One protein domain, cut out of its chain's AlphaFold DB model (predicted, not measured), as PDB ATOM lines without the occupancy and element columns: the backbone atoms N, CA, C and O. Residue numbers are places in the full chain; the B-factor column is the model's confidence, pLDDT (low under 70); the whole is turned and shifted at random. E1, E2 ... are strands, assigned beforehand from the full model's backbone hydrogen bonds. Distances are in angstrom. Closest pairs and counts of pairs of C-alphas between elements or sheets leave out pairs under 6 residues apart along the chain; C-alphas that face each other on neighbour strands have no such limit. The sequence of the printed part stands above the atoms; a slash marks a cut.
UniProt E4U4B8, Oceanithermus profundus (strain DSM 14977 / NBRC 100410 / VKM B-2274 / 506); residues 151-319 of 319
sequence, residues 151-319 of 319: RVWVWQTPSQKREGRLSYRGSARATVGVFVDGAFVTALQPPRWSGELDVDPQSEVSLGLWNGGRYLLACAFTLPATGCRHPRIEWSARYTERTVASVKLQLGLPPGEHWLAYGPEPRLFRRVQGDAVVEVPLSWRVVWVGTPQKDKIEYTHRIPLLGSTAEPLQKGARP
ATOM      1  N   ARG A 151     222.568 203.871 247.946       90.81
ATOM      2  CA  ARG A 151     221.301 203.963 248.681       90.81
ATOM      3  C   ARG A 151     220.185 203.316 247.872       90.81
ATOM      4  O   ARG A 151     220.091 203.549 246.669       90.81
ATOM      5  N   VAL A 152     219.324 202.569 248.557       90.50
ATOM      6  CA  VAL A 152     218.054 202.083 248.014       90.50
ATOM      7  C   VAL A 152     216.919 202.769 248.751       90.50
ATOM      8  O   VAL A 152     216.863 202.751 249.981       90.50
ATOM      9  N   TRP A 153     215.992 203.346 247.996       88.94
ATOM     10  CA  TRP A 153     214.732 203.840 248.540       88.94
ATOM     11  C   TRP A 153     213.667 202.772 248.340       88.94
ATOM     12  O   TRP A 153     213.534 202.239 247.241       88.94
ATOM     13  N   VAL A 154     212.907 202.453 249.384       91.25
ATOM     14  CA  VAL A 154     211.904 201.387 249.329       91.25
ATOM     15  C   VAL A 154     210.550 201.937 249.742       91.25
ATOM     16  O   VAL A 154     210.402 202.472 250.835       91.25
ATOM     17  N   TRP A 155     209.549 201.763 248.884       89.38
ATOM     18  CA  TRP A 155     208.145 201.978 249.213       89.38
ATOM     19  C   TRP A 155     207.361 200.691 249.001       89.38
ATOM     20  O   TRP A 155     207.414 200.079 247.936       89.38
ATOM     21  N   GLN A 156     206.634 200.284 250.034       90.31
ATOM     22  CA  GLN A 156     205.802 199.089 250.029       90.31
ATOM     23  C   GLN A 156     204.340 199.506 250.129       90.31
ATOM     24  O   GLN A 156     203.948 200.189 251.071       90.31
ATOM     25  N   THR A 157     203.531 199.116 249.146       90.62
ATOM     26  CA  THR A 157     202.076 199.310 249.177       90.62
ATOM     27  C   THR A 157     201.393 197.946 249.183       90.62
ATOM     28  O   THR A 157     201.612 197.181 248.236       90.62
ATOM     29  N   PRO A 158     200.588 197.614 250.213       90.94
ATOM     30  CA  PRO A 158     199.822 196.373 250.237       90.94
ATOM     31  C   PRO A 158     199.018 196.195 248.952       90.94
ATOM     32  O   PRO A 158     198.432 197.145 248.427       90.94
ATOM     33  N   SER A 159     199.007 194.979 248.425       89.56
ATOM     34  CA  SER A 159     198.289 194.657 247.203       89.56
ATOM     35  C   SER A 159     197.761 193.223 247.235       89.56
ATOM     36  O   SER A 159     197.855 192.519 248.246       89.56
ATOM     37  N   GLN A 160     197.124 192.821 246.142       88.62
ATOM     38  CA  GLN A 160     196.584 191.484 245.974       88.62
ATOM     39  C   GLN A 160     196.909 190.994 244.569       88.62
ATOM     40  O   GLN A 160     196.350 191.486 243.588       88.62
ATOM     41  N   LYS A 161     197.785 189.991 244.491       86.50
ATOM     42  CA  LYS A 161     198.159 189.344 243.237       86.50
ATOM     43  C   LYS A 161     197.314 188.088 243.064       86.50
ATOM     44  O   LYS A 161     197.132 187.317 244.008       86.50
ATOM     45  N   ARG A 162     196.815 187.853 241.851       88.81
ATOM     46  CA  ARG A 162     196.293 186.533 241.485       88.81
ATOM     47  C   ARG A 162     197.463 185.615 241.155       88.81
ATOM     48  O   ARG A 162     198.252 185.922 240.269       88.81
ATOM     49  N   GLU A 163     197.559 184.505 241.869       87.69
ATOM     50  CA  GLU A 163     198.465 183.408 241.547       87.69
ATOM     51  C   GLU A 163     197.654 182.229 241.033       87.69
ATOM     52  O   GLU A 163     196.650 181.829 241.635       87.69
ATOM     53  N   GLY A 164     198.115 181.666 239.925       90.50
ATOM     54  CA  GLY A 164     197.635 180.404 239.416       90.50
ATOM     55  C   GLY A 164     198.463 179.251 239.969       90.50
ATOM     56  O   GLY A 164     199.680 179.343 240.111       90.50
ATOM     57  N   ARG A 165     197.808 178.134 240.269       93.50
ATOM     58  CA  ARG A 165     198.468 176.871 240.598       93.50
ATOM     59  C   ARG A 165     197.963 175.782 239.677       93.50
ATOM     60  O   ARG A 165     196.767 175.495 239.648       93.50
ATOM     61  N   LEU A 166     198.889 175.174 238.947       95.00
ATOM     62  CA  LEU A 166     198.649 174.029 238.089       95.00
ATOM     63  C   LEU A 166     199.125 172.762 238.803       95.00
ATOM     64  O   LEU A 166     200.323 172.497 238.880       95.00
ATOM     65  N   SER A 167     198.189 171.963 239.305       96.31
ATOM     66  CA  SER A 167     198.479 170.631 239.845       96.31
ATOM     67  C   SER A 167     198.256 169.610 238.738       96.31
ATOM     68  O   SER A 167     197.156 169.527 238.187       96.31
ATOM     69  N   TYR A 168     199.277 168.835 238.391       96.31
ATOM     70  CA  TYR A 168     199.248 167.944 237.236       96.31
ATOM     71  C   TYR A 168     199.736 166.542 237.574       96.31
ATOM     72  O   TYR A 168     200.519 166.321 238.496       96.31
ATOM     73  N   ARG A 169     199.279 165.579 236.780       97.50
ATOM     74  CA  ARG A 169     199.786 164.212 236.729       97.50
ATOM     75  C   ARG A 169     199.704 163.688 235.305       97.50
ATOM     76  O   ARG A 169     198.859 164.123 234.523       97.50
ATOM     77  N   GLY A 170     200.551 162.730 234.976       96.44
ATOM     78  CA  GLY A 170     200.567 162.187 233.631       96.44
ATOM     79  C   GLY A 170     201.481 160.995 233.458       96.44
ATOM     80  O   GLY A 170     202.096 160.510 234.413       96.44
ATOM     81  N   SER A 171     201.528 160.519 232.221       97.06
ATOM     82  CA  SER A 171     202.389 159.424 231.800       97.06
ATOM     83  C   SER A 171     202.827 159.593 230.340       97.06
ATOM     84  O   SER A 171     202.113 160.165 229.516       97.06
ATOM     85  N   ALA A 172     204.034 159.131 230.022       96.69
ATOM     86  CA  ALA A 172     204.573 159.037 228.665       96.69
ATOM     87  C   ALA A 172     205.751 158.063 228.649       96.69
ATOM     88  O   ALA A 172     206.337 157.732 229.678       96.69
ATOM     89  N   ARG A 173     206.133 157.629 227.446       96.44
ATOM     90  CA  ARG A 173     207.308 156.767 227.231       96.44
ATOM     91  C   ARG A 173     208.623 157.538 227.085       96.44
ATOM     92  O   ARG A 173     209.678 156.920 227.043       96.44
ATOM     93  N   ALA A 174     208.557 158.858 226.970       95.81
ATOM     94  CA  ALA A 174     209.707 159.738 226.817       95.81
ATOM     95  C   ALA A 174     209.631 160.867 227.845       95.81
ATOM     96  O   ALA A 174     208.548 161.179 228.342       95.81
ATOM     97  N   THR A 175     210.772 161.486 228.136       97.94
ATOM     98  CA  THR A 175     210.843 162.689 228.971       97.94
ATOM     99  C   THR A 175     209.987 163.802 228.369       97.94
ATOM    100  O   THR A 175     210.068 164.077 227.167       97.94
ATOM    101  N   VAL A 176     209.186 164.458 229.209       97.88
ATOM    102  CA  VAL A 176     208.336 165.589 228.819       97.88
ATOM    103  C   VAL A 176     208.912 166.872 229.405       97.88
ATOM    104  O   VAL A 176     209.060 166.986 230.615       97.88
ATOM    105  N   GLY A 177     209.249 167.840 228.562       97.44
ATOM    106  CA  GLY A 177     209.604 169.189 228.996       97.44
ATOM    107  C   GLY A 177     208.344 170.013 229.232       97.44
ATOM    108  O   GLY A 177     207.426 169.962 228.413       97.44
ATOM    109  N   VAL A 178     208.305 170.760 230.331       97.12
ATOM    110  CA  VAL A 178     207.260 171.741 230.639       97.12
ATOM    111  C   VAL A 178     207.823 173.128 230.395       97.12
ATOM    112  O   VAL A 178     208.895 173.461 230.907       97.12
ATOM    113  N   PHE A 179     207.084 173.928 229.640       96.56
ATOM    114  CA  PHE A 179     207.438 175.296 229.311       96.56
ATOM    115  C   PHE A 179     206.304 176.233 229.719       96.56
ATOM    116  O   PHE A 179     205.133 175.877 229.583       96.56
ATOM    117  N   VAL A 180     206.655 177.420 230.205       94.31
ATOM    118  CA  VAL A 180     205.715 178.497 230.544       94.31
ATOM    119  C   VAL A 180     206.131 179.731 229.763       94.31
ATOM    120  O   VAL A 180     207.289 180.140 229.850       94.31
ATOM    121  N   ASP A 181     205.218 180.271 228.958       93.19
ATOM    122  CA  ASP A 181     205.454 181.417 228.070       93.19
ATOM    123  C   ASP A 181     206.735 181.246 227.223       93.19
ATOM    124  O   ASP A 181     207.533 182.162 227.022       93.19
ATOM    125  N   GLY A 182     206.964 180.010 226.760       89.00
ATOM    126  CA  GLY A 182     208.118 179.610 225.949       89.00
ATOM    127  C   GLY A 182     209.407 179.300 226.725       89.00
ATOM    128  O   GLY A 182     210.339 178.743 226.141       89.00
ATOM    129  N   ALA A 183     209.481 179.588 228.025       87.75
ATOM    130  CA  ALA A 183     210.650 179.287 228.852       87.75
ATOM    131  C   ALA A 183     210.594 177.858 229.409       87.75
ATOM    132  O   ALA A 183     209.572 177.443 229.950       87.75
ATOM    133  N   PHE A 184     211.696 177.106 229.317       92.44
ATOM    134  CA  PHE A 184     211.800 175.776 229.926       92.44
ATOM    135  C   PHE A 184     211.775 175.884 231.452       92.44
ATOM    136  O   PHE A 184     212.604 176.577 232.040       92.44
ATOM    137  N   VAL A 185     210.849 175.168 232.085       91.00
ATOM    138  CA  VAL A 185     210.669 175.177 233.541       91.00
ATOM    139  C   VAL A 185     211.211 173.901 234.170       91.00
ATOM    140  O   VAL A 185     211.949 173.958 235.149       91.00
ATOM    141  N   THR A 186     210.833 172.736 233.639       93.62
ATOM    142  CA  THR A 186     211.246 171.446 234.209       93.62
ATOM    143  C   THR A 186     211.105 170.294 233.214       93.62
ATOM    144  O   THR A 186     210.351 170.383 232.243       93.62
ATOM    145  N   ALA A 187     211.812 169.192 233.474       96.56
ATOM    146  CA  ALA A 187     211.697 167.935 232.741       96.56
ATOM    147  C   ALA A 187     211.057 166.851 233.617       96.56
ATOM    148  O   ALA A 187     211.577 166.485 234.671       96.56
ATOM    149  N   LEU A 188     209.951 166.293 233.138       97.12
ATOM    150  CA  LEU A 188     209.194 165.221 233.770       97.12
ATOM    151  C   LEU A 188     209.691 163.879 233.239       97.12
ATOM    152  O   LEU A 188     209.640 163.615 232.032       97.12
ATOM    153  N   GLN A 189     210.200 163.042 234.138       97.25
ATOM    154  CA  GLN A 189     210.777 161.755 233.764       97.25
ATOM    155  C   GLN A 189     209.690 160.680 233.599       97.25
ATOM    156  O   GLN A 189     208.727 160.652 234.369       97.25
ATOM    157  N   PRO A 190     209.819 159.789 232.600       95.25
ATOM    158  CA  PRO A 190     208.909 158.665 232.419       95.25
ATOM    159  C   PRO A 190     209.067 157.625 233.549       95.25
ATOM    160  O   PRO A 190     210.079 157.615 234.249       95.25
ATOM    161  N   PRO A 191     208.105 156.696 233.711       96.12
ATOM    162  CA  PRO A 191     206.890 156.553 232.909       96.12
ATOM    163  C   PRO A 191     205.722 157.410 233.400       96.12
ATOM    164  O   PRO A 191     204.769 157.604 232.652       96.12
ATOM    165  N   ARG A 192     205.757 157.888 234.647       96.88
ATOM    166  CA  ARG A 192     204.673 158.632 235.295       96.88
ATOM    167  C   ARG A 192     205.237 159.773 236.119       96.88
ATOM    168  O   ARG A 192     206.327 159.660 236.667       96.88
ATOM    169  N   TRP A 193     204.444 160.819 236.271       96.12
ATOM    170  CA  TRP A 193     204.801 161.980 237.074       96.12
ATOM    171  C   TRP A 193     203.564 162.612 237.695       96.12
ATOM    172  O   TRP A 193     202.433 162.441 237.231       96.12
ATOM    173  N   SER A 194     203.813 163.410 238.721       97.00
ATOM    174  CA  SER A 194     202.868 164.372 239.265       97.00
ATOM    175  C   SER A 194     203.631 165.524 239.893       97.00
ATOM    176  O   SER A 194     204.757 165.334 240.352       97.00
ATOM    177  N   GLY A 195     203.018 166.697 239.945       94.12
ATOM    178  CA  GLY A 195     203.629 167.862 240.557       94.12
ATOM    179  C   GLY A 195     202.675 169.038 240.641       94.12
ATOM    180  O   GLY A 195     201.521 168.974 240.212       94.12
ATOM    181  N   GLU A 196     203.197 170.120 241.196       94.12
ATOM    182  CA  GLU A 196     202.554 171.425 241.213       94.12
ATOM    183  C   GLU A 196     203.486 172.438 240.563       94.12
ATOM    184  O   GLU A 196     204.710 172.330 240.657       94.12
ATOM    185  N   LEU A 197     202.891 173.414 239.891       89.62
ATOM    186  CA  LEU A 197     203.592 174.552 239.330       89.62
ATOM    187  C   LEU A 197     202.778 175.812 239.623       89.62
ATOM    188  O   LEU A 197     201.607 175.887 239.247       89.62
ATOM    189  N   ASP A 198     203.386 176.779 240.305       87.69
ATOM    190  CA  ASP A 198     202.813 178.118 240.415       87.69
ATOM    191  C   ASP A 198     203.081 178.842 239.081       87.69
ATOM    192  O   ASP A 198     204.220 178.905 238.613       87.69
ATOM    193  N   VAL A 199     202.019 179.316 238.435       89.25
ATOM    194  CA  VAL A 199     202.044 179.953 237.112       89.25
ATOM    195  C   VAL A 199     201.194 181.214 237.181       89.25
ATOM    196  O   VAL A 199     200.141 181.214 237.823       89.25
ATOM    197  N   ASP A 200     201.627 182.293 236.536       87.62
ATOM    198  CA  ASP A 200     200.803 183.494 236.471       87.62
ATOM    199  C   ASP A 200     199.490 183.217 235.710       87.62
ATOM    200  O   ASP A 200     199.449 182.397 234.782       87.62
ATOM    201  N   PRO A 201     198.379 183.865 236.107       89.69
ATOM    202  CA  PRO A 201     197.140 183.763 235.357       89.69
ATOM    203  C   PRO A 201     197.348 184.155 233.898       89.69
ATOM    204  O   PRO A 201     198.053 185.116 233.606       89.69
ATOM    205  N   GLN A 202     196.677 183.440 232.994       91.12
ATOM    206  CA  GLN A 202     196.733 183.653 231.541       91.12
ATOM    207  C   GLN A 202     198.059 183.284 230.857       91.12
ATOM    208  O   GLN A 202     198.135 183.420 229.637       91.12
ATOM    209  N   SER A 203     199.062 182.768 231.575       92.50
ATOM    210  CA  SER A 203     200.255 182.211 230.926       92.50
ATOM    211  C   SER A 203     199.906 181.038 230.008       92.50
ATOM    212  O   SER A 203     198.982 180.249 230.264       92.50
ATOM    213  N   GLU A 204     200.689 180.893 228.943       96.62
ATOM    214  CA  GLU A 204     200.683 179.717 228.087       96.62
ATOM    215  C   GLU A 204     201.584 178.634 228.684       96.62
ATOM    216  O   GLU A 204     202.760 178.858 228.968       96.62
ATOM    217  N   VAL A 205     201.046 177.428 228.840       97.00
ATOM    218  CA  VAL A 205     201.809 176.242 229.223       97.00
ATOM    219  C   VAL A 205     201.918 175.330 228.012       97.00
ATOM    220  O   VAL A 205     200.911 174.977 227.395       97.00
ATOM    221  N   SER A 206     203.133 174.898 227.690       97.69
ATOM    222  CA  SER A 206     203.369 173.924 226.627       97.69
ATOM    223  C   SER A 206     204.173 172.720 227.104       97.69
ATOM    224  O   SER A 206     205.024 172.805 227.990       97.69
ATOM    225  N   LEU A 207     203.855 171.562 226.523       97.88
ATOM    226  CA  LEU A 207     204.513 170.290 226.796       97.88
ATOM    227  C   LEU A 207     205.261 169.836 225.546       97.88
ATOM    228  O   LEU A 207     204.681 169.751 224.460       97.88
ATOM    229  N   GLY A 208     206.540 169.512 225.704       97.44
ATOM    230  CA  GLY A 208     207.391 169.013 224.629       97.44
ATOM    231  C   GLY A 208     207.864 167.586 224.885       97.44
ATOM    232  O   GLY A 208     208.277 167.265 225.993       97.44
ATOM    233  N   LEU A 209     207.861 166.725 223.868       97.56
ATOM    234  CA  LEU A 209     208.439 165.378 223.947       97.56
ATOM    235  C   LEU A 209     209.911 165.405 223.564       97.56
ATOM    236  O   LEU A 209     210.264 165.868 222.477       97.56
ATOM    237  N   TRP A 210     210.761 164.867 224.433       97.56
ATOM    238  CA  TRP A 210     212.170 164.684 224.126       97.56
ATOM    239  C   TRP A 210     212.358 163.613 223.048       97.56
ATOM    240  O   TRP A 210     211.815 162.512 223.154       97.56
ATOM    241  N   ASN A 211     213.150 163.923 222.021       95.25
ATOM    242  CA  ASN A 211     213.445 162.999 220.922       95.25
ATOM    243  C   ASN A 211     214.913 162.535 220.863       95.25
ATOM    244  O   ASN A 211     215.313 161.952 219.858       95.25
ATOM    245  N   GLY A 212     215.718 162.819 221.892       92.50
ATOM    246  CA  GLY A 212     217.158 162.529 221.906       92.50
ATOM    247  C   GLY A 212     218.060 163.731 221.601       92.50
ATOM    248  O   GLY A 212     219.264 163.625 221.797       92.50
ATOM    249  N   GLY A 213     217.507 164.873 221.178       94.44
ATOM    250  CA  GLY A 213     218.287 166.106 220.987       94.44
ATOM    251  C   GLY A 213     217.517 167.410 221.195       94.44
ATOM    252  O   GLY A 213     218.122 168.431 221.508       94.44
ATOM    253  N   ARG A 214     216.186 167.398 221.053       95.94
ATOM    254  CA  ARG A 214     215.329 168.555 221.333       95.94
ATOM    255  C   ARG A 214     213.955 168.135 221.839       95.94
ATOM    256  O   ARG A 214     213.517 166.999 221.641       95.94
ATOM    257  N   TYR A 215     213.252 169.087 222.440       97.31
ATOM    258  CA  TYR A 215     211.832 168.954 222.735       97.31
ATOM    259  C   TYR A 215     211.009 169.314 221.497       97.31
ATOM    260  O   TYR A 215     211.166 170.392 220.926       97.31
ATOM    261  N   LEU A 216     210.141 168.402 221.068       96.62
ATOM    262  CA  LEU A 216     209.148 168.652 220.026       96.62
ATOM    263  C   LEU A 216     207.819 168.991 220.692       96.62
ATOM    264  O   LEU A 216     207.344 168.203 221.511       96.62
ATOM    265  N   LEU A 217     207.229 170.139 220.347       97.06
ATOM    266  CA  LEU A 217     205.937 170.566 220.883       97.06
ATOM    267  C   LEU A 217     204.889 169.465 220.667       97.06
ATOM    268  O   LEU A 217     204.632 169.060 219.535       97.06
ATOM    269  N   ALA A 218     204.299 168.983 221.757       96.31
ATOM    270  CA  ALA A 218     203.224 168.000 221.725       96.31
ATOM    271  C   ALA A 218     201.858 168.683 221.851       96.31
ATOM    272  O   ALA A 218     200.919 168.335 221.138       96.31
ATOM    273  N   CYS A 219     201.746 169.651 222.760       95.81
ATOM    274  CA  CYS A 219     200.536 170.431 222.993       95.81
ATOM    275  C   CYS A 219     200.873 171.730 223.735       95.81
ATOM    276  O   CYS A 219     201.881 171.806 224.442       95.81
ATOM    277  N   ALA A 220     200.000 172.723 223.599       96.88
ATOM    278  CA  ALA A 220     200.021 173.962 224.362       96.88
ATOM    279  C   ALA A 220     198.592 174.326 224.778       96.88
ATOM    280  O   ALA A 220     197.632 173.967 224.089       96.88
ATOM    281  N   PHE A 221     198.456 175.006 225.908       96.75
ATOM    282  CA  PHE A 221     197.190 175.520 226.407       96.75
ATOM    283  C   PHE A 221     197.418 176.784 227.237       96.75
ATOM    284  O   PHE A 221     198.406 176.898 227.957       96.75
ATOM    285  N   THR A 222     196.479 177.723 227.167       96.38
ATOM    286  CA  THR A 222     196.507 178.962 227.954       96.38
ATOM    287  C   THR A 222     195.618 178.816 229.181       96.38
ATOM    288  O   THR A 222     194.462 178.398 229.070       96.38
ATOM    289  N   LEU A 223     196.136 179.160 230.358       94.62
ATOM    290  CA  LEU A 223     195.379 179.072 231.607       94.62
ATOM    291  C   LEU A 223     194.123 179.971 231.548       94.62
ATOM    292  O   LEU A 223     194.193 181.081 231.016       94.62
ATOM    293  N   PRO A 224     192.960 179.519 232.060       94.75
ATOM    294  CA  PRO A 224     192.759 178.373 232.953       94.75
ATOM    295  C   PRO A 224     192.565 177.018 232.249       94.75
ATOM    296  O   PRO A 224     192.258 176.029 232.919       94.75
ATOM    297  N   ALA A 225     192.702 176.937 230.919       96.06
ATOM    298  CA  ALA A 225     192.659 175.647 230.237       96.06
ATOM    299  C   ALA A 225     193.841 174.777 230.685       96.06
ATOM    300  O   ALA A 225     194.926 175.275 230.962       96.06
ATOM    301  N   THR A 226     193.624 173.467 230.779       95.56
ATOM    302  CA  THR A 226     194.620 172.513 231.309       95.56
ATOM    303  C   THR A 226     194.742 171.243 230.475       95.56
ATOM    304  O   THR A 226     195.403 170.282 230.870       95.56
ATOM    305  N   GLY A 227     194.058 171.203 229.332       91.38
ATOM    306  CA  GLY A 227     193.941 170.013 228.507       91.38
ATOM    307  C   GLY A 227     195.110 169.862 227.544       91.38
ATOM    308  O   GLY A 227     195.411 170.770 226.778       91.38
ATOM    309  N   CYS A 228     195.686 168.665 227.506       93.12
ATOM    310  CA  CYS A 228     196.591 168.238 226.451       93.12
ATOM    311  C   CYS A 228     196.033 166.964 225.818       93.12
ATOM    312  O   CYS A 228     195.786 165.978 226.511       93.12
ATOM    313  N   ARG A 229     195.820 166.983 224.500       92.25
ATOM    314  CA  ARG A 229     195.443 165.797 223.726       92.25
ATOM    315  C   ARG A 229     196.583 165.440 222.790       92.25
ATOM    316  O   ARG A 229     196.767 166.092 221.770       92.25
ATOM    317  N   HIS A 230     197.342 164.410 223.147       95.44
ATOM    318  CA  HIS A 230     198.434 163.906 222.324       95.44
ATOM    319  C   HIS A 230     198.575 162.384 222.513       95.44
ATOM    320  O   HIS A 230     198.575 161.918 223.648       95.44
ATOM    321  N   PRO A 231     198.755 161.577 221.449       95.19
ATOM    322  CA  PRO A 231     198.728 160.109 221.536       95.19
ATOM    323  C   PRO A 231     199.860 159.489 222.369       95.19
ATOM    324  O   PRO A 231     199.826 158.303 222.678       95.19
ATOM    325  N   ARG A 232     200.895 160.269 222.700       95.62
ATOM    326  CA  ARG A 232     202.058 159.809 223.481       95.62
ATOM    327  C   ARG A 232     202.139 160.400 224.888       95.62
ATOM    328  O   ARG A 232     203.121 160.126 225.572       95.62
ATOM    329  N   ILE A 233     201.175 161.236 225.279       96.19
ATOM    330  CA  ILE A 233     201.141 161.880 226.594       96.19
ATOM    331  C   ILE A 233     199.746 161.704 227.177       96.19
ATOM    332  O   ILE A 233     198.771 162.228 226.645       96.19
ATOM    333  N   GLU A 234     199.668 161.026 228.313       96.69
ATOM    334  CA  GLU A 234     198.520 161.141 229.199       96.69
ATOM    335  C   GLU A 234     198.744 162.347 230.107       96.69
ATOM    336  O   GLU A 234     199.762 162.434 230.795       96.69
ATOM    337  N   TRP A 235     197.800 163.286 230.115       96.56
ATOM    338  CA  TRP A 235     197.884 164.495 230.923       96.56
ATOM    339  C   TRP A 235     196.553 164.771 231.604       96.56
ATOM    340  O   TRP A 235     195.502 164.831 230.967       96.56
ATOM    341  N   SER A 236     196.609 164.962 232.913       96.56
ATOM    342  CA  SER A 236     195.488 165.413 233.716       96.56
ATOM    343  C   SER A 236     195.994 166.502 234.639       96.56
ATOM    344  O   SER A 236     196.906 166.273 235.431       96.56
ATOM    345  N   ALA A 237     195.412 167.689 234.530       96.38
ATOM    346  CA  ALA A 237     195.768 168.800 235.383       96.38
ATOM    347  C   ALA A 237     194.529 169.542 235.867       96.38
ATOM    348  O   ALA A 237     193.468 169.521 235.242       96.38
ATOM    349  N   ARG A 238     194.681 170.181 237.018       96.56
ATOM    350  CA  ARG A 238     193.710 171.083 237.612       96.56
ATOM    351  C   ARG A 238     194.399 172.416 237.810       96.56
ATOM    352  O   ARG A 238     195.496 172.469 238.360       96.56
ATOM    353  N   TYR A 239     193.732 173.469 237.370       95.94
ATOM    354  CA  TYR A 239     194.162 174.827 237.617       95.94
ATOM    355  C   TYR A 239     193.262 175.451 238.672       95.94
ATOM    356  O   TYR A 239     192.036 175.347 238.598       95.94
ATOM    357  N   THR A 240     193.879 176.071 239.664       94.50
ATOM    358  CA  THR A 240     193.188 176.863 240.674       94.50
ATOM    359  C   THR A 240     193.831 178.229 240.741       94.50
ATOM    360  O   THR A 240     195.054 178.324 240.787       94.50
ATOM    361  N   GLU A 241     193.014 179.271 240.803       93.12
ATOM    362  CA  GLU A 241     193.489 180.606 241.138       93.12
ATOM    363  C   GLU A 241     193.266 180.866 242.610       93.12
ATOM    364  O   GLU A 241     192.247 180.481 243.189       93.12
ATOM    365  N   ARG A 242     194.208 181.578 243.205       88.69
ATOM    366  CA  ARG A 242     194.014 182.191 244.505       88.69
ATOM    367  C   ARG A 242     194.476 183.631 244.442       88.69
ATOM    368  O   ARG A 242     195.474 183.961 243.804       88.69
ATOM    369  N   THR A 243     193.756 184.484 245.146       89.75
ATOM    370  CA  THR A 243     194.263 185.808 245.468       89.75
ATOM    371  C   THR A 243     195.182 185.662 246.667       89.75
ATOM    372  O   THR A 243     194.756 185.192 247.722       89.75
ATOM    373  N   VAL A 244     196.444 186.038 246.502       87.94
ATOM    374  CA  VAL A 244     197.413 186.070 247.594       87.94
ATOM    375  C   VAL A 244     197.690 187.503 248.005       87.94
ATOM    376  O   VAL A 244     197.632 188.428 247.192       87.94
ATOM    377  N   ALA A 245     198.023 187.681 249.280       90.44
ATOM    378  CA  ALA A 245     198.561 188.945 249.742       90.44
ATOM    379  C   ALA A 245     199.899 189.205 249.034       90.44
ATOM    380  O   ALA A 245     200.818 188.378 249.072       90.44
ATOM    381  N   SER A 246     199.990 190.357 248.384       91.56
ATOM    382  CA  SER A 246     201.178 190.829 247.687       91.56
ATOM    383  C   SER A 246     201.545 192.222 248.181       91.56
ATOM    384  O   SER A 246     200.838 192.854 248.971       91.56
ATOM    385  N   VAL A 247     202.682 192.708 247.709       91.88
ATOM    386  CA  VAL A 247     203.110 194.082 247.903       91.88
ATOM    387  C   VAL A 247     203.607 194.624 246.576       91.88
ATOM    388  O   VAL A 247     204.359 193.961 245.858       91.88
ATOM    389  N   LYS A 248     203.183 195.844 246.248       92.69
ATOM    390  CA  LYS A 248     203.832 196.645 245.214       92.69
ATOM    391  C   LYS A 248     205.044 197.308 245.841       92.69
ATOM    392  O   LYS A 248     204.911 198.144 246.735       92.69
ATOM    393  N   LEU A 249     206.211 196.879 245.392       93.06
ATOM    394  CA  LEU A 249     207.510 197.346 245.824       93.06
ATOM    395  C   LEU A 249     208.013 198.371 244.811       93.06
ATOM    396  O   LEU A 249     208.366 198.016 243.687       93.06
ATOM    397  N   GLN A 250     208.023 199.637 245.212       94.50
ATOM    398  CA  GLN A 250     208.673 200.710 244.476       94.50
ATOM    399  C   GLN A 250     210.095 200.879 245.013       94.50
ATOM    400  O   GLN A 250     210.296 201.160 246.194       94.50
ATOM    401  N   LEU A 251     211.069 200.677 244.135       94.50
ATOM    402  CA  LEU A 251     212.494 200.754 244.407       94.50
ATOM    403  C   LEU A 251     213.061 201.984 243.714       94.50
ATOM    404  O   LEU A 251     212.951 202.102 242.495       94.50
ATOM    405  N   GLY A 252     213.670 202.875 244.490       94.88
ATOM    406  CA  GLY A 252     214.531 203.927 243.971       94.88
ATOM    407  C   GLY A 252     215.958 203.404 243.893       94.88
ATOM    408  O   GLY A 252     216.568 203.175 244.942       94.88
ATOM    409  N   LEU A 253     216.466 203.183 242.680       94.69
ATOM    410  CA  LEU A 253     217.787 202.598 242.434       94.69
ATOM    411  C   LEU A 253     218.628 203.545 241.572       94.69
ATOM    412  O   LEU A 253     218.091 204.175 240.659       94.69
ATOM    413  N   PRO A 254     219.952 203.628 241.797       93.75
ATOM    414  CA  PRO A 254     220.822 204.406 240.923       93.75
ATOM    415  C   PRO A 254     220.711 203.953 239.459       93.75
ATOM    416  O   PRO A 254     220.476 202.762 239.217       93.75
ATOM    417  N   PRO A 255     220.946 204.851 238.484       93.75
ATOM    418  CA  PRO A 255     221.018 204.473 237.079       93.75
ATOM    419  C   PRO A 255     221.983 203.306 236.855       93.75
ATOM    420  O   PRO A 255     223.071 203.270 237.429       93.75
ATOM    421  N   GLY A 256     221.582 202.372 235.997       91.75
ATOM    422  CA  GLY A 256     222.351 201.171 235.694       91.75
ATOM    423  C   GLY A 256     221.550 199.890 235.886       91.75
ATOM    424  O   GLY A 256     220.375 199.901 236.270       91.75
ATOM    425  N   GLU A 257     222.209 198.778 235.580       93.88
ATOM    426  CA  GLU A 257     221.617 197.450 235.656       93.88
ATOM    427  C   GLU A 257     221.617 196.923 237.094       93.88
ATOM    428  O   GLU A 257     222.665 196.838 237.733       93.88
ATOM    429  N   HIS A 258     220.443 196.491 237.559       95.75
ATOM    430  CA  HIS A 258     220.275 195.799 238.835       95.75
ATOM    431  C   HIS A 258     219.499 194.500 238.644       95.75
ATOM    432  O   HIS A 258     218.649 194.368 237.758       95.75
ATOM    433  N   TRP A 259     219.763 193.542 239.521       95.12
ATOM    434  CA  TRP A 259     219.104 192.249 239.547       95.12
ATOM    435  C   TRP A 259     218.332 192.070 240.841       95.12
ATOM    436  O   TRP A 259     218.871 192.213 241.938       95.12
ATOM    437  N   LEU A 260     217.061 191.715 240.689       96.31
ATOM    438  CA  LEU A 260     216.196 191.321 241.779       96.31
ATOM    439  C   LEU A 260     216.227 189.803 241.928       96.31
ATOM    440  O   LEU A 260     216.200 189.062 240.940       96.31
ATOM    441  N   ALA A 261     216.247 189.347 243.170       94.12
ATOM    442  CA  ALA A 261     216.053 187.953 243.540       94.12
ATOM    443  C   ALA A 261     215.097 187.851 244.728       94.12
ATOM    444  O   ALA A 261     214.765 188.859 245.347       94.12
ATOM    445  N   TYR A 262     214.632 186.650 245.048       93.38
ATOM    446  CA  TYR A 262     213.657 186.443 246.116       93.38
ATOM    447  C   TYR A 262     213.964 185.220 246.967       93.38
ATOM    448  O   TYR A 262     214.703 184.327 246.554       93.38
ATOM    449  N   GLY A 263     213.321 185.170 248.134       90.31
ATOM    450  CA  GLY A 263     213.382 184.038 249.051       90.31
ATOM    451  C   GLY A 263     214.448 184.187 250.141       90.31
ATOM    452  O   GLY A 263     215.142 185.200 250.198       90.31
ATOM    453  N   PRO A 264     214.571 183.185 251.032       88.69
ATOM    454  CA  PRO A 264     215.556 183.199 252.118       88.69
ATOM    455  C   PRO A 264     216.997 183.161 251.605       88.69
ATOM    456  O   PRO A 264     217.866 183.746 252.232       88.69
ATOM    457  N   GLU A 265     217.206 182.533 250.448       90.69
ATOM    458  CA  GLU A 265     218.438 182.578 249.666       90.69
ATOM    459  C   GLU A 265     218.117 183.186 248.298       90.69
ATOM    460  O   GLU A 265     217.034 182.885 247.770       90.69
ATOM    461  N   PRO A 266     219.008 184.004 247.707       91.75
ATOM    462  CA  PRO A 266     218.723 184.707 246.463       91.75
ATOM    463  C   PRO A 266     218.432 183.750 245.299       91.75
ATOM    464  O   PRO A 266     219.326 183.120 244.737       91.75
ATOM    465  N   ARG A 267     217.163 183.675 244.886       89.38
ATOM    466  CA  ARG A 267     216.751 183.056 243.618       89.38
ATOM    467  C   ARG A 267     216.453 184.134 242.599       89.38
ATOM    468  O   ARG A 267     215.604 184.989 242.852       89.38
ATOM    469  N   LEU A 268     217.156 184.096 241.470       87.56
ATOM    470  CA  LEU A 268     217.036 185.102 240.419       87.56
ATOM    471  C   LEU A 268     215.568 185.310 240.030       87.56
ATOM    472  O   LEU A 268     214.860 184.350 239.734       87.56
ATOM    473  N   PHE A 269     215.126 186.565 240.041       88.19
ATOM    474  CA  PHE A 269     213.772 186.941 239.654       88.19
ATOM    475  C   PHE A 269     213.775 187.695 238.333       88.19
ATOM    476  O   PHE A 269     213.218 187.233 237.341       88.19
ATOM    477  N   ARG A 270     214.363 188.894 238.332       90.50
ATOM    478  CA  ARG A 270     214.188 189.843 237.235       90.50
ATOM    479  C   ARG A 270     215.305 190.872 237.201       90.50
ATOM    480  O   ARG A 270     215.745 191.352 238.241       90.50
ATOM    481  N   ARG A 271     215.693 191.269 235.992       94.12
ATOM    482  CA  ARG A 271     216.543 192.435 235.745       94.12
ATOM    483  C   ARG A 271     215.722 193.724 235.685       94.12
ATOM    484  O   ARG A 271     214.672 193.749 235.041       94.12
ATOM    485  N   VAL A 272     216.236 194.793 236.284       93.81
ATOM    486  CA  VAL A 272     215.668 196.149 236.235       93.81
ATOM    487  C   VAL A 272     216.744 197.178 235.863       93.81
ATOM    488  O   VAL A 272     217.939 196.882 235.916       93.81
ATOM    489  N   GLN A 273     216.321 198.365 235.431       93.31
ATOM    490  CA  GLN A 273     217.198 199.466 235.020       93.31
ATOM    491  C   GLN A 273     216.813 200.710 235.818       93.31
ATOM    492  O   GLN A 273     215.754 201.280 235.564       93.31
ATOM    493  N   GLY A 274     217.643 201.102 236.786       91.38
ATOM    494  CA  GLY A 274     217.292 202.156 237.743       91.38
ATOM    495  C   GLY A 274     215.984 201.865 238.486       91.38
ATOM    496  O   GLY A 274     215.711 200.717 238.850       91.38
ATOM    497  N   ASP A 275     215.196 202.914 238.721       92.69
ATOM    498  CA  ASP A 275     213.926 202.839 239.443       92.69
ATOM    499  C   ASP A 275     212.999 201.742 238.908       92.69
ATOM    500  O   ASP A 275     212.784 201.589 237.703       92.69
ATOM    501  N   ALA A 276     212.407 200.980 239.826       91.94
ATOM    502  CA  ALA A 276     211.600 199.819 239.484       91.94
ATOM    503  C   ALA A 276     210.338 199.731 240.336       91.94
ATOM    504  O   ALA A 276     210.350 200.012 241.531       91.94
ATOM    505  N   VAL A 277     209.247 199.270 239.727       93.75
ATOM    506  CA  VAL A 277     208.040 198.854 240.444       93.75
ATOM    507  C   VAL A 277     207.803 197.384 240.143       93.75
ATOM    508  O   VAL A 277     207.654 197.000 238.982       93.75
ATOM    509  N   VAL A 278     207.775 196.558 241.184       92.31
ATOM    510  CA  VAL A 278     207.474 195.128 241.072       92.31
ATOM    511  C   VAL A 278     206.363 194.755 242.035       92.31
ATOM    512  O   VAL A 278     206.318 195.240 243.160       92.31
ATOM    513  N   GLU A 279     205.455 193.891 241.600       91.75
ATOM    514  CA  GLU A 279     204.468 193.291 242.489       91.75
ATOM    515  C   GLU A 279     204.915 191.878 242.841       91.75
ATOM    516  O   GLU A 279     205.122 191.045 241.958       91.75
ATOM    517  N   VAL A 280     205.099 191.627 244.135       91.31
ATOM    518  CA  VAL A 280     205.660 190.373 244.642       91.31
ATOM    519  C   VAL A 280     204.779 189.811 245.757       91.31
ATOM    520  O   VAL A 280     204.232 190.581 246.552       91.31
ATOM    521  N   PRO A 281     204.590 188.485 245.831       90.50
ATOM    522  CA  PRO A 281     203.795 187.879 246.889       90.50
ATOM    523  C   PRO A 281     204.532 187.959 248.231       90.50
ATOM    524  O   PRO A 281     205.751 187.793 248.309       90.50
ATOM    525  N   LEU A 282     203.786 188.152 249.323       90.38
ATOM    526  CA  LEU A 282     204.371 188.216 250.671       90.38
ATOM    527  C   LEU A 282     205.016 186.889 251.106       90.38
ATOM    528  O   LEU A 282     205.879 186.869 251.982       90.38
ATOM    529  N   SER A 283     204.645 185.779 250.460       88.19
ATOM    530  CA  SER A 283     205.232 184.453 250.683       88.19
ATOM    531  C   SER A 283     206.737 184.402 250.401       88.19
ATOM    532  O   SER A 283     207.428 183.562 250.976       88.19
ATOM    533  N   TRP A 284     207.265 185.308 249.569       91.00
ATOM    534  CA  TRP A 284     208.700 185.396 249.295       91.00
ATOM    535  C   TRP A 284     209.506 185.876 250.497       91.00
ATOM    536  O   TRP A 284     210.690 185.554 250.586       91.00
ATOM    537  N   ARG A 285     208.866 186.605 251.426       92.56
ATOM    538  CA  ARG A 285     209.429 187.208 252.649       92.56
ATOM    539  C   ARG A 285     210.535 188.240 252.436       92.56
ATOM    540  O   ARG A 285     210.671 189.139 253.256       92.56
ATOM    541  N   VAL A 286     211.338 188.110 251.388       94.00
ATOM    542  CA  VAL A 286     212.518 188.925 251.116       94.00
ATOM    543  C   VAL A 286     212.677 189.107 249.613       94.00
ATOM    544  O   VAL A 286     212.514 188.155 248.845       94.00
ATOM    545  N   VAL A 287     213.051 190.322 249.221       96.62
ATOM    546  CA  VAL A 287     213.589 190.644 247.898       96.62
ATOM    547  C   VAL A 287     215.032 191.101 248.054       96.62
ATOM    548  O   VAL A 287     215.341 191.949 248.883       96.62
ATOM    549  N   TRP A 288     215.918 190.549 247.241       97.38
ATOM    550  CA  TRP A 288     217.322 190.927 247.184       97.38
ATOM    551  C   TRP A 288     217.552 191.877 246.020       97.38
ATOM    552  O   TRP A 288     216.968 191.684 244.953       97.38
ATOM    553  N   VAL A 289     218.431 192.857 246.210       97.38
ATOM    554  CA  VAL A 289     218.936 193.724 245.140       97.38
ATOM    555  C   VAL A 289     220.427 193.478 245.004       97.38
ATOM    556  O   VAL A 289     221.165 193.522 245.991       97.38
ATOM    557  N   GLY A 290     220.865 193.204 243.784       95.19
ATOM    558  CA  GLY A 290     222.268 193.012 243.464       95.19
ATOM    559  C   GLY A 290     222.676 193.715 242.186       95.19
ATOM    560  O   GLY A 290     221.843 194.037 241.338       95.19
ATOM    561  N   THR A 291     223.974 193.929 242.050       93.00
ATOM    562  CA  THR A 291     224.591 194.503 240.855       93.00
ATOM    563  C   THR A 291     225.362 193.421 240.103       93.00
ATOM    564  O   THR A 291     225.952 192.537 240.738       93.00
ATOM    565  N   PRO A 292     225.369 193.454 238.762       89.94
ATOM    566  CA  PRO A 292     226.197 192.543 237.991       89.94
ATOM    567  C   PRO A 292     227.681 192.842 238.247       89.94
ATOM    568  O   PRO A 292     228.124 193.986 238.193       89.94
ATOM    569  N   GLN A 293     228.441 191.788 238.512       89.25
ATOM    570  CA  GLN A 293     229.898 191.746 238.459       89.25
ATOM    571  C   GLN A 293     230.312 190.884 237.260       89.25
ATOM    572  O   GLN A 293     229.471 190.224 236.652       89.25
ATOM    573  N   LYS A 294     231.612 190.858 236.933       84.12
ATOM    574  CA  LYS A 294     232.154 190.186 235.734       84.12
ATOM    575  C   LYS A 294     231.561 188.789 235.470       84.12
ATOM    576  O   LYS A 294     231.151 188.527 234.347       84.12
ATOM    577  N   ASP A 295     231.473 187.948 236.505       87.88
ATOM    578  CA  ASP A 295     231.042 186.545 236.382       87.88
ATOM    579  C   ASP A 295     229.908 186.153 237.356       87.88
ATOM    580  O   ASP A 295     229.544 184.982 237.454       87.88
ATOM    581  N   LYS A 296     229.361 187.101 238.131       89.88
ATOM    582  CA  LYS A 296     228.335 186.822 239.154       89.88
ATOM    583  C   LYS A 296     227.470 188.040 239.458       89.88
ATOM    584  O   LYS A 296     227.853 189.161 239.155       89.88
ATOM    585  N   ILE A 297     226.342 187.829 240.128       92.88
ATOM    586  CA  ILE A 297     225.569 188.914 240.745       92.88
ATOM    587  C   ILE A 297     226.028 189.047 242.194       92.88
ATOM    588  O   ILE A 297     226.065 188.062 242.932       92.88
ATOM    589  N   GLU A 298     226.381 190.259 242.602       94.38
ATOM    590  CA  GLU A 298     226.677 190.573 243.996       94.38
ATOM    591  C   GLU A 298     225.448 191.214 244.639       94.38
ATOM    592  O   GLU A 298     225.084 192.346 244.316       94.38
ATOM    593  N   TYR A 299     224.781 190.474 245.527       95.69
ATOM    594  CA  TYR A 299     223.632 190.978 246.274       95.69
ATOM    595  C   TYR A 299     224.096 191.857 247.431       95.69
ATOM    596  O   TYR A 299     224.832 191.417 248.310       95.69
ATOM    597  N   THR A 300     223.649 193.107 247.420       95.44
ATOM    598  CA  THR A 300     224.088 194.146 248.358       95.44
ATOM    599  C   THR A 300     223.004 194.497 249.363       95.44
ATOM    600  O   THR A 300     223.335 194.842 250.495       95.44
ATOM    601  N   HIS A 301     221.728 194.350 248.988       96.88
ATOM    602  CA  HIS A 301     220.586 194.662 249.846       96.88
ATOM    603  C   HIS A 301     219.609 193.489 249.950       96.88
ATOM    604  O   HIS A 301     219.357 192.775 248.977       96.88
ATOM    605  N   ARG A 302     219.016 193.353 251.133       95.38
ATOM    606  CA  ARG A 302     218.021 192.373 251.550       95.38
ATOM    607  C   ARG A 302     216.803 193.122 252.090       95.38
ATOM    608  O   ARG A 302     216.775 193.559 253.234       95.38
ATOM    609  N   ILE A 303     215.784 193.268 251.256       95.38
ATOM    610  CA  ILE A 303     214.570 194.028 251.553       95.38
ATOM    611  C   ILE A 303     213.521 193.075 252.135       95.38
ATOM    612  O   ILE A 303     213.007 192.227 251.398       95.38
ATOM    613  N   PRO A 304     213.175 193.180 253.431       93.38
ATOM    614  CA  PRO A 304     212.114 192.366 253.999       93.38
ATOM    615  C   PRO A 304     210.759 192.800 253.429       93.38
ATOM    616  O   PRO A 304     210.453 193.990 253.339       93.38
ATOM    617  N   LEU A 305     209.942 191.824 253.046       90.62
ATOM    618  CA  LEU A 305     208.552 192.031 252.672       90.62
ATOM    619  C   LEU A 305     207.712 191.928 253.936       90.62
ATOM    620  O   LEU A 305     207.659 190.888 254.595       90.62
ATOM    621  N   LEU A 306     207.091 193.041 254.287       75.00
ATOM    622  CA  LEU A 306     206.283 193.162 255.483       75.00
ATOM    623  C   LEU A 306     204.951 192.418 255.307       75.00
ATOM    624  O   LEU A 306     204.343 192.463 254.240       75.00
ATOM    625  N   GLY A 307     204.494 191.719 256.352       59.50
ATOM    626  CA  GLY A 307     203.158 191.112 256.381       59.50
ATOM    627  C   GLY A 307     202.050 192.165 256.226       59.50
ATOM    628  O   GLY A 307     202.315 193.364 256.276       59.50
ATOM    629  N   SER A 308     200.786 191.743 256.110       46.94
ATOM    630  CA  SER A 308     199.622 192.634 255.912       46.94
ATOM    631  C   SER A 308     199.376 193.676 257.020       46.94
ATOM    632  O   SER A 308     198.373 194.383 256.972       46.94
ATOM    633  N   THR A 309     200.241 193.755 258.033       41.62
ATOM    634  CA  THR A 309     200.104 194.593 259.228       41.62
ATOM    635  C   THR A 309     201.285 195.522 259.501       41.62
ATOM    636  O   THR A 309     201.251 196.207 260.518       41.62
ATOM    637  N   ALA A 310     202.326 195.578 258.666       40.25
ATOM    638  CA  ALA A 310     203.532 196.308 259.056       40.25
ATOM    639  C   ALA A 310     203.648 197.723 258.459       40.25
ATOM    640  O   ALA A 310     203.426 197.958 257.270       40.25
ATOM    641  N   GLU A 311     203.994 198.659 259.349       39.66
ATOM    642  CA  GLU A 311     204.355 200.043 259.055       39.66
ATOM    643  C   GLU A 311     205.445 200.114 257.976       39.66
ATOM    644  O   GLU A 311     206.353 199.281 257.966       39.66
ATOM    645  N   PRO A 312     205.395 201.106 257.070       41.28
ATOM    646  CA  PRO A 312     206.362 201.228 255.988       41.28
ATOM    647  C   PRO A 312     207.801 201.296 256.520       41.28
ATOM    648  O   PRO A 312     208.106 202.102 257.402       41.28
ATOM    649  N   LEU A 313     208.693 200.482 255.935       49.09
ATOM    650  CA  LEU A 313     210.144 200.643 256.080       49.09
ATOM    651  C   LEU A 313     210.509 202.113 255.824       49.09
ATOM    652  O   LEU A 313     209.942 202.752 254.937       49.09
ATOM    653  N   GLN A 314     211.405 202.636 256.659       44.34
ATOM    654  CA  GLN A 314     211.694 204.056 256.849       44.34
ATOM    655  C   GLN A 314     211.581 204.926 255.585       44.34
ATOM    656  O   GLN A 314     212.210 204.681 254.556       44.34
ATOM    657  N   LYS A 315     210.812 206.012 255.723       43.28
ATOM    658  CA  LYS A 315     210.694 207.110 254.761       43.28
ATOM    659  C   LYS A 315     212.067 207.741 254.515       43.28
ATOM    660  O   LYS A 315     212.501 208.602 255.273       43.28
ATOM    661  N   GLY A 316     212.718 207.374 253.418       38.12
ATOM    662  CA  GLY A 316     213.652 208.288 252.775       38.12
ATOM    663  C   GLY A 316     212.859 209.453 252.194       38.12
ATOM    664  O   GLY A 316     211.939 209.230 251.404       38.12
ATOM    665  N   ALA A 317     213.156 210.681 252.620       30.83
ATOM    666  CA  ALA A 317     212.639 211.865 251.944       30.83
ATOM    667  C   ALA A 317     213.052 211.799 250.463       30.83
ATOM    668  O   ALA A 317     214.210 211.498 250.160       30.83
ATOM    669  N   ARG A 318     212.106 212.042 249.545       32.62
ATOM    670  CA  ARG A 318     212.475 212.360 248.156       32.62
ATOM    671  C   ARG A 318     213.339 213.632 248.184       32.62
ATOM    672  O   ARG A 318     213.059 214.479 249.036       32.62
ATOM    673  N   PRO A 319     214.365 213.750 247.321       38.31
ATOM    674  CA  PRO A 319     215.075 215.014 247.148       38.31
ATOM    675  C   PRO A 319     214.118 216.152 246.784       38.31
ATOM    676  O   PRO A 319     213.086 215.872 246.124       38.31
TER     677      PRO A 319
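AT A GLANCE: This is residues 151 to 319 of the 319 residues of a protein of Oceanithermus profundus (strain DSM 14977 / NBRC 100410 / VKM B-2274 / 506) (UniProt E4U4B8). Two lobes sit at the two ends of one long, arched ribbon, made of the strands E1 and E7 side by side. At one end E4 widens the ribbon, and the sheet E3, E2, E5, E6 lies partly face to face with it as a sandwich; at the other end E10 widens the ribbon, and the sheet E9, E8, E11, E12 makes the second lobe. The printed part has 169 residues, no named helix and twelve named strands, E1 to E12 in order along the chain; the class is all strand. The three sheets run E4 E1 E7 E10, E3 E2 E5 E6 and E9 E8 E11 E12, each antiparallel throughout. The whole is loose, with a radius of gyration of the C-alphas of 19.4 A, and elongated, spanning 62 by 39 by 22 A.

HOW THE PARTS SIT: Begin with E1, residues 153 to 172, and E7, residues 233 to 252, antiparallel neighbours at 170 degrees. Look at N 155 and O 250, 2.9 A apart, and at N 171 and O 234, 3.0 A apart, both within hydrogen-bond range. E1 bends by 77 degrees at residue 157, and E7 by 73 degrees at residue 236. The edge strand E4, residues 192 to 199, is antiparallel to E1, with N 166 and O 197 2.8 A apart. The other edge strand, E10, residues 276 to 281, is antiparallel to E7, with N 249 and O 278 2.8 A apart. This sheet is strongly twisted, and it is curled like part of a barrel, the way across it turning by 112 degrees. Next find the hairpin of E2, residues 176 to 180, and E3, residues 183 to 188, where N 178 and O 186 are 2.8 A apart. A second hairpin joins E5, residues 204 to 210, and E6, residues 215 to 222, where N 207 and O 219 are 2.9 A apart. E2 and E5 are antiparallel neighbours, with N 177 and O 208 2.8 A apart. The sheet of these four and the sheet of E1 form a sandwich, two sheets face to face, with the facing parts 10.4 A centre to centre and their strands at 41 degrees. Then turn to the hairpin of E8, residues 257 to 262, and E9, residues 267 to 273, where N 260 and O 270 are 2.8 A apart. E11, residues 286 to 292, and E12, residues 297 to 304, form another, with N 289 and O 301 2.9 A apart. E8 and E11 are antiparallel neighbours, with N 259 and O 290 2.8 A apart. E8 and E10 are near each other, with 5 pairs of C-alphas within 10 A. E1 and E12 are only just apart, their closest C-alphas 8.1 A from each other. E5 and E11 are among the pairs that are apart.

IN THESE COORDINATES: Find C-alpha 153 at (214.732, 203.840, 248.540); from there E1 runs 50.1 A to C-alpha 172 at (204.573, 159.037, 228.665). E7 returns over 47.4 A from C-alpha 233, and E4 measures 21.6 A. E5 and E11 measure 19.3 A each. E12 measures 19.2 A and ends at C-alpha 304 at (212.114, 192.366, 253.999); it bends by 62 degrees at residue 300, and E6 by 65 degrees at residue 218.

THE WHOLE: The two C-alphas farthest apart are those of Pro 231 and Pro 319, 62.8 A. The printed part has no cut and ends at residue 319, the chain's last. No link between strands is long; E6 to E7, with 10 residues, is short, and the others are tight. Residues 305 to 319 hold no named element, and in residues 307 to 319 the pLDDT is under 70, against a mean of 89.4 for the printed part.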